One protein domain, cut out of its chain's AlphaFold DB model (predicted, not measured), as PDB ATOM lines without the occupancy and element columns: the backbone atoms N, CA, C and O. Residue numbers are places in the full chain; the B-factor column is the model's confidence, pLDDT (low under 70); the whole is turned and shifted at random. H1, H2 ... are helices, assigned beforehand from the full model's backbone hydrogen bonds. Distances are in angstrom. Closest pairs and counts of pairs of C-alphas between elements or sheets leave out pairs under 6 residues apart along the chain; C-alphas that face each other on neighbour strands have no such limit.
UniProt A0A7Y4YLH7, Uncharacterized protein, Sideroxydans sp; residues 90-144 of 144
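Overview. This is residues 90 to 144 of the 144 residues of an uncharacterized protein of Sideroxydans sp (UniProt A0A7Y4YLH7). The model is a small cluster of four short helices in two side-by-side pairs: H1 packs beside H3 and H2 beside H4, the two helices of each pair running the same way. The pairs run opposite ways to each other, H1 meets H2 at a corner through their link, and the last residue of H3, Leu 127, comes near both H2 and H4. The printed part has 55 residues with four named helices, in the order H1, H2, H3, H4, and no named strand; its class is all helix. It is compact, with a radius of gyration of the C-alphas of 9.9 A, and rounded in outline, spanning 27 by 25 by 17 A.

Along the chain. H1 is residues 90 to 97, 10.6 A from first to last C-alpha, and begins at C-alpha 90 at (-4.239, -23.339, -38.144). After a tight link of 3 residues comes H2, residues 101 to 110, 14.5 A long. A short link of 6 residues leads to H3, residues 117 to 127, 15.2 A long, which ends at C-alpha 127 at (-10.173, -31.788, -30.654). A tight link of 5 residues leads to H4, residues 133 to 143, 15.8 A long, which ends at C-alpha 143 at (-19.416, -37.527, -38.968).

Arrangement. H1 and H2 touch only at the corner by their link, at a steep tilt of 60 degrees, opposite ways; their closest C-alphas, those of Ile 97 and Ala 104, are 4.7 A apart. H1 and H3 touch and run the same way at a steep tilt of 35.4 degrees, only just beyond shallow; their closest C-alphas are those of Lys 94 and Glu 126, at 6.8 A. H2 and H3 are close but not clearly touching, at a shallow tilt of 28 degrees, opposite ways; the C-alphas of Ala 104 and Leu 127, their closest, are 6.9 A apart. H2 and H4 touch, with 9 pairs of C-alphas within 8 A, and run the same way at a shallow tilt of 19 degrees; their closest C-alphas, those of Ser 105 and Ile 135, are 5.5 A apart. H3 and H4 are close but not clearly touching, at a shallow tilt of 20 degrees, opposite ways; their closest C-alphas are those of Leu 127 and Ile 135, at 7.0 A. H1 and H4 are apart. In H1, H2 and H3 every O i to N i+4 pair is within hydrogen-bond range, and in H4 5 of 7 are.

Size, cuts and confidence. The two C-alphas farthest apart, those of Thr 92 and Asp 144, are 27.6 A from each other. The printed part has no cut and no long link, and it ends at residue 144, the chain's last residue. The mean pLDDT of the printed part is 84.5, and residues 143 to 144 are under 70.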
ATOM      1  N   THR A  90      -3.913 -22.078 -38.821       90.75
ATOM      2  CA  THR A  90      -4.239 -23.339 -38.144       90.75
ATOM      3  C   THR A  90      -3.590 -23.440 -36.760       90.75
ATOM      4  O   THR A  90      -4.190 -23.991 -35.841       90.75
ATOM      5  N   GLU A  91      -2.388 -22.890 -36.573       91.81
ATOM      6  CA  GLU A  91      -1.700 -22.907 -35.273       91.81
ATOM      7  C   GLU A  91      -2.385 -22.002 -34.243       91.81
ATOM      8  O   GLU A  91      -2.556 -22.387 -33.082       91.81
ATOM      9  N   THR A  92      -2.866 -20.834 -34.670       93.44
ATOM     10  CA  THR A  92      -3.686 -19.972 -33.811       93.44
ATOM     11  C   THR A  92      -4.990 -20.653 -33.430       93.44
ATOM     12  O   THR A  92      -5.376 -20.628 -32.263       93.44
ATOM     13  N   LEU A  93      -5.628 -21.342 -34.375       90.38
ATOM     14  CA  LEU A  93      -6.850 -22.086 -34.103       90.38
ATOM     15  C   LEU A  93      -6.631 -23.211 -33.075       90.38
ATOM     16  O   LEU A  93      -7.411 -23.345 -32.136       90.38
ATOM     17  N   LYS A  94      -5.528 -23.969 -33.172       89.19
ATOM     18  CA  LYS A  94      -5.148 -24.958 -32.141       89.19
ATOM     19  C   LYS A  94      -4.939 -24.306 -30.775       89.19
ATOM     20  O   LYS A  94      -5.390 -24.831 -29.760       89.19
ATOM     21  N   THR A  95      -4.285 -23.144 -30.753       89.88
ATOM     22  CA  THR A  95      -4.057 -22.372 -29.523       89.88
ATOM     23  C   THR A  95      -5.375 -21.913 -28.895       89.88
ATOM     24  O   THR A  95      -5.522 -21.975 -27.675       89.88
ATOM     25  N   MET A  96      -6.351 -21.495 -29.708       89.81
ATOM     26  CA  MET A  96      -7.700 -21.160 -29.239       89.81
ATOM     27  C   MET A  96      -8.391 -22.370 -28.609       89.81
ATOM     28  O   MET A  96      -8.870 -22.268 -27.483       89.81
ATOM     29  N   ILE A  97      -8.404 -23.512 -29.306       86.88
ATOM     30  CA  ILE A  97      -9.039 -24.755 -28.835       86.88
ATOM     31  C   ILE A  97      -8.486 -25.164 -27.462       86.88
ATOM     32  O   ILE A  97      -9.248 -25.533 -26.575       86.88
ATOM     33  N   GLY A  98      -7.170 -25.051 -27.259       84.44
ATOM     34  CA  GLY A  98      -6.535 -25.435 -25.997       84.44
ATOM     35  C   GLY A  98      -6.693 -24.469 -24.834       84.44
ATOM     36  O   GLY A  98      -6.238 -24.779 -23.734       84.44
ATOM     37  N   ARG A  99      -7.324 -23.310 -25.036       83.25
ATOM     38  CA  ARG A  99      -7.529 -22.333 -23.960       83.25
ATOM     39  C   ARG A  99      -8.749 -22.610 -23.098       83.25
ATOM     40  O   ARG A  99      -8.676 -22.377 -21.894       83.25
ATOM     41  N   ASP A 100      -9.853 -23.040 -23.698       83.69
ATOM     42  CA  ASP A 100     -11.121 -23.242 -22.997       83.69
ATOM     43  C   ASP A 100     -11.947 -24.324 -23.702       83.69
ATOM     44  O   ASP A 100     -12.132 -24.296 -24.919       83.69
ATOM     45  N   ILE A 101     -12.480 -25.268 -22.926       82.31
ATOM     46  CA  ILE A 101     -13.318 -26.351 -23.444       82.31
ATOM     47  C   ILE A 101     -14.590 -25.822 -24.125       82.31
ATOM     48  O   ILE A 101     -15.063 -26.408 -25.099       82.31
ATOM     49  N   SER A 102     -15.129 -24.685 -23.666       83.38
ATOM     50  CA  SER A 102     -16.296 -24.065 -24.291       83.38
ATOM     51  C   SER A 102     -15.956 -23.546 -25.686       83.38
ATOM     52  O   SER A 102     -16.787 -23.634 -26.579       83.38
ATOM     53  N   ILE A 103     -14.729 -23.049 -25.888       85.81
ATOM     54  CA  ILE A 103     -14.239 -22.609 -27.203       85.81
ATOM     55  C   ILE A 103     -14.134 -23.807 -28.142       85.81
ATOM     56  O   ILE A 103     -14.616 -23.756 -29.270       85.81
ATOM     57  N   ALA A 104     -13.562 -24.911 -27.663       85.94
ATOM     58  CA  ALA A 104     -13.491 -26.149 -28.426       85.94
ATOM     59  C   ALA A 104     -14.887 -26.647 -28.849       85.94
ATOM     60  O   ALA A 104     -15.101 -26.944 -30.021       85.94
ATOM     61  N   SER A 105     -15.847 -26.680 -27.919       83.19
ATOM     62  CA  SER A 105     -17.226 -27.116 -28.179       83.19
ATOM     63  C   SER A 105     -17.987 -26.192 -29.142       83.19
ATOM     64  O   SER A 105     -18.659 -26.675 -30.060       83.19
ATOM     65  N   GLU A 106     -17.862 -24.870 -28.983       83.69
ATOM     66  CA  GLU A 106     -18.469 -23.890 -29.893       83.69
ATOM     67  C   GLU A 106     -17.884 -24.004 -31.305       83.69
ATOM     68  O   GLU A 106     -18.636 -23.981 -32.281       83.69
ATOM     69  N   LEU A 107     -16.567 -24.209 -31.428       84.69
ATOM     70  CA  LEU A 107     -15.916 -24.395 -32.722       84.69
ATOM     71  C   LEU A 107     -16.478 -25.612 -33.462       84.69
ATOM     72  O   LEU A 107     -16.763 -25.510 -34.654       84.69
ATOM     73  N   VAL A 108     -16.673 -26.733 -32.760       82.75
ATOM     74  CA  VAL A 108     -17.273 -27.952 -33.329       82.75
ATOM     75  C   VAL A 108     -18.684 -27.676 -33.850       82.75
ATOM     76  O   VAL A 108     -19.041 -28.142 -34.923       82.75
ATOM     77  N   SER A 109     -19.460 -26.878 -33.114       79.38
ATOM     78  CA  SER A 109     -20.871 -26.622 -33.421       79.38
ATOM     79  C   SER A 109     -21.090 -25.664 -34.595       79.38
ATOM     80  O   SER A 109     -22.104 -25.772 -35.275       79.38
ATOM     81  N   TRP A 110     -20.184 -24.703 -34.810       77.00
ATOM     82  CA  TRP A 110     -20.431 -23.585 -35.736       77.00
ATOM     83  C   TRP A 110     -19.312 -23.322 -36.745       77.00
ATOM     84  O   TRP A 110     -19.545 -22.659 -37.750       77.00
ATOM     85  N   GLY A 111     -18.090 -23.776 -36.471       77.56
ATOM     86  CA  GLY A 111     -16.913 -23.398 -37.255       77.56
ATOM     87  C   GLY A 111     -16.354 -24.512 -38.131       77.56
ATOM     88  O   GLY A 111     -15.775 -24.222 -39.173       77.56
ATOM     89  N   VAL A 112     -16.495 -25.774 -37.722       82.19
ATOM     90  CA  VAL A 112     -15.832 -26.911 -38.385       82.19
ATOM     91  C   VAL A 112     -16.379 -27.176 -39.795       82.19
ATOM     92  O   VAL A 112     -15.593 -27.512 -40.682       82.19
ATOM     93  N   ASP A 113     -17.678 -26.980 -40.023       83.25
ATOM     94  CA  ASP A 113     -18.321 -27.225 -41.328       83.25
ATOM     95  C   ASP A 113     -17.984 -26.179 -42.393       83.25
ATOM     96  O   ASP A 113     -18.004 -26.471 -43.586       83.25
ATOM     97  N   GLU A 114     -17.626 -24.974 -41.962       83.75
ATOM     98  CA  GLU A 114     -17.275 -23.862 -42.848       83.75
ATOM     99  C   GLU A 114     -15.830 -23.973 -43.373       83.75
ATOM    100  O   GLU A 114     -15.428 -23.249 -44.284       83.75
ATOM    101  N   MET A 115     -15.025 -24.875 -42.797       87.19
ATOM    102  CA  MET A 115     -13.623 -25.083 -43.165       87.19
ATOM    103  C   MET A 115     -13.469 -26.045 -44.343       87.19
ATOM    104  O   MET A 115     -14.234 -26.991 -44.525       87.19
ATOM    105  N   ASP A 116     -12.393 -25.862 -45.110       89.12
ATOM    106  CA  ASP A 116     -11.985 -26.845 -46.107       89.12
ATOM    107  C   ASP A 116     -11.584 -28.186 -45.459       89.12
ATOM    108  O   ASP A 116     -11.237 -28.269 -44.278       89.12
ATOM    109  N   THR A 117     -11.608 -29.258 -46.255       88.19
ATOM    110  CA  THR A 117     -11.371 -30.633 -45.789       88.19
ATOM    111  C   THR A 117     -10.038 -30.816 -45.061       88.19
ATOM    112  O   THR A 117      -9.979 -31.577 -44.091       88.19
ATOM    113  N   GLU A 118      -8.969 -30.157 -45.516       89.00
ATOM    114  CA  GLU A 118      -7.637 -30.296 -44.921       89.00
ATOM    115  C   GLU A 118      -7.611 -29.640 -43.540       89.00
ATOM    116  O   GLU A 118      -7.288 -30.288 -42.538       89.00
ATOM    117  N   ARG A 119      -8.032 -28.374 -43.472       88.50
ATOM    118  CA  ARG A 119      -8.092 -27.607 -42.226       88.50
ATOM    119  C   ARG A 119      -9.024 -28.259 -41.210       88.50
ATOM    120  O   ARG A 119      -8.650 -28.415 -40.045       88.50
ATOM    121  N   ARG A 120     -10.188 -28.729 -41.663       88.69
ATOM    122  CA  ARG A 120     -11.148 -29.487 -40.854       88.69
ATOM    123  C   ARG A 120     -10.518 -30.730 -40.227       88.69
ATOM    124  O   ARG A 120     -10.658 -30.950 -39.026       88.69
ATOM    125  N   GLY A 121      -9.792 -31.528 -41.014       88.25
ATOM    126  CA  GLY A 121      -9.127 -32.740 -40.522       88.25
ATOM    127  C   GLY A 121      -8.105 -32.453 -39.418       88.25
ATOM    128  O   GLY A 121      -8.042 -33.181 -38.423       88.25
ATOM    129  N   ILE A 122      -7.347 -31.359 -39.549       88.69
ATOM    130  CA  ILE A 122      -6.383 -30.926 -38.527       88.69
ATOM    131  C   ILE A 122      -7.102 -30.530 -37.232       88.69
ATOM    132  O   ILE A 122      -6.684 -30.943 -36.151       88.69
ATOM    133  N   VAL A 123      -8.189 -29.764 -37.337       87.94
ATOM    134  CA  VAL A 123      -8.972 -29.296 -36.183       87.94
ATOM    135  C   VAL A 123      -9.614 -30.459 -35.435       87.94
ATOM    136  O   VAL A 123      -9.452 -30.554 -34.222       87.94
ATOM    137  N   ILE A 124     -10.260 -31.388 -36.144       88.38
ATOM    138  CA  ILE A 124     -10.848 -32.593 -35.537       88.38
ATOM    139  C   ILE A 124      -9.768 -33.421 -34.832       88.38
ATOM    140  O   ILE A 124      -9.965 -33.862 -33.701       88.38
ATOM    141  N   THR A 125      -8.599 -33.586 -35.458       88.62
ATOM    142  CA  THR A 125      -7.471 -34.307 -34.843       88.62
ATOM    143  C   THR A 125      -7.002 -33.638 -33.551       88.62
ATOM    144  O   THR A 125      -6.640 -34.333 -32.601       88.62
ATOM    145  N   GLU A 126      -7.005 -32.305 -33.490       88.81
ATOM    146  CA  GLU A 126      -6.680 -31.579 -32.260       88.81
ATOM    147  C   GLU A 126      -7.761 -31.768 -31.190       88.81
ATOM    148  O   GLU A 126      -7.437 -32.054 -30.040       88.81
ATOM    149  N   LEU A 127      -9.036 -31.671 -31.567       87.12
ATOM    150  CA  LEU A 127     -10.173 -31.788 -30.654       87.12
ATOM    151  C   LEU A 127     -10.293 -33.187 -30.025       87.12
ATOM    152  O   LEU A 127     -10.595 -33.298 -28.840       87.12
ATOM    153  N   ILE A 128      -9.983 -34.258 -30.764       87.44
ATOM    154  CA  ILE A 128     -10.012 -35.643 -30.246       87.44
ATOM    155  C   ILE A 128      -9.008 -35.863 -29.101       87.44
ATOM    156  O   ILE A 128      -9.179 -36.780 -28.295       87.44
ATOM    157  N   LYS A 129      -7.966 -35.028 -28.988       86.31
ATOM    158  CA  LYS A 129      -7.006 -35.116 -27.875       86.31
ATOM    159  C   LYS A 129      -7.628 -34.744 -26.527       86.31
ATOM    160  O   LYS A 129      -7.075 -35.122 -25.496       86.31
ATOM    161  N   TYR A 130      -8.742 -34.013 -26.521       81.88
ATOM    162  CA  TYR A 130      -9.458 -33.662 -25.301       81.88
ATOM    163  C   TYR A 130     -10.380 -34.822 -24.910       81.88
ATOM    164  O   TYR A 130     -11.298 -35.188 -25.643       81.88
ATOM    165  N   ASP A 131     -10.138 -35.416 -23.740       81.31
ATOM    166  CA  ASP A 131     -10.983 -36.462 -23.140       81.31
ATOM    167  C   ASP A 131     -12.251 -35.852 -22.515       81.31
ATOM    168  O   ASP A 131     -12.528 -36.024 -21.330       81.31
ATOM    169  N   ASP A 132     -12.993 -35.079 -23.307       85.44
ATOM    170  CA  ASP A 132     -14.190 -34.372 -22.868       85.44
ATOM    171  C   ASP A 132     -15.445 -34.946 -23.553       85.44
ATOM    172  O   ASP A 132     -15.488 -35.027 -24.787       85.44
ATOM    173  N   PRO A 133     -16.469 -35.365 -22.784       85.69
ATOM    174  CA  PRO A 133     -17.697 -35.924 -23.345       85.69
ATOM    175  C   PRO A 133     -18.432 -34.979 -24.301       85.69
ATOM    176  O   PRO A 133     -18.942 -35.438 -25.316       85.69
ATOM    177  N   ILE A 134     -18.447 -33.671 -24.025       83.19
ATOM    178  CA  ILE A 134     -19.139 -32.677 -24.857       83.19
ATOM    179  C   ILE A 134     -18.456 -32.586 -26.219       83.19
ATOM    180  O   ILE A 134     -19.127 -32.578 -27.249       83.19
ATOM    181  N   ILE A 135     -17.120 -32.559 -26.240       84.50
ATOM    182  CA  ILE A 135     -16.356 -32.545 -27.493       84.50
ATOM    183  C   ILE A 135     -16.580 -33.842 -28.276       84.50
ATOM    184  O   ILE A 135     -16.786 -33.793 -29.486       84.50
ATOM    185  N   ARG A 136     -16.579 -35.002 -27.606       85.44
ATOM    186  CA  ARG A 136     -16.832 -36.297 -28.260       85.44
ATOM    187  C   ARG A 136     -18.204 -36.364 -28.912       85.44
ATOM    188  O   ARG A 136     -18.288 -36.748 -30.076       85.44
ATOM    189  N   ASP A 137     -19.244 -35.976 -28.180       83.81
ATOM    190  CA  ASP A 137     -20.616 -35.985 -28.683       83.81
ATOM    191  C   ASP A 137     -20.771 -34.999 -29.848       83.81
ATOM    192  O   ASP A 137     -21.378 -35.323 -30.867       83.81
ATOM    193  N   ALA A 138     -20.160 -33.814 -29.743       79.19
ATOM    194  CA  ALA A 138     -20.184 -32.820 -30.810       79.19
ATOM    195  C   ALA A 138     -19.464 -33.310 -32.082       79.19
ATOM    196  O   ALA A 138     -19.972 -33.111 -33.181       79.19
ATOM    197  N   ILE A 139     -18.321 -33.995 -31.952       82.81
ATOM    198  CA  ILE A 139     -17.608 -34.593 -33.095       82.81
ATOM    199  C   ILE A 139     -18.400 -35.750 -33.705       82.81
ATOM    200  O   ILE A 139     -18.428 -35.874 -34.926       82.81
ATOM    201  N   ALA A 140     -19.043 -36.594 -32.893       82.88
ATOM    202  CA  ALA A 140     -19.850 -37.704 -33.400       82.88
ATOM    203  C   ALA A 140     -20.976 -37.202 -34.321       82.88
ATOM    204  O   ALA A 140     -21.144 -37.731 -35.415       82.88
ATOM    205  N   ASN A 141     -21.647 -36.113 -33.935       78.00
ATOM    206  CA  ASN A 141     -22.709 -35.492 -34.733       78.00
ATOM    207  C   ASN A 141     -22.232 -34.861 -36.057       78.00
ATOM    208  O   ASN A 141     -23.065 -34.558 -36.902       78.00
ATOM    209  N   LEU A 142     -20.925 -34.633 -36.238       74.75
ATOM    210  CA  LEU A 142     -20.359 -34.086 -37.482       74.75
ATOM    211  C   LEU A 142     -20.021 -35.160 -38.528       74.75
ATOM    212  O   LEU A 142     -19.746 -34.822 -39.679       74.75
ATOM    213  N   ILE A 143     -19.920 -36.430 -38.121       69.25
ATOM    214  CA  ILE A 143     -19.416 -37.527 -38.968       69.25
ATOM    215  C   ILE A 143     -20.561 -38.433 -39.472       69.25
ATOM    216  O   ILE A 143     -20.338 -39.220 -40.396       69.25
ATOM    217  N   ASP A 144     -21.765 -38.293 -38.911       56.41
ATOM    218  CA  ASP A 144     -23.006 -38.954 -39.355       56.41
ATOM    219  C   ASP A 144     -23.696 -38.203 -40.512       56.41
ATOM    220  O   ASP A 144     -24.194 -38.888 -41.442       56.41
TER     221      ASP A 144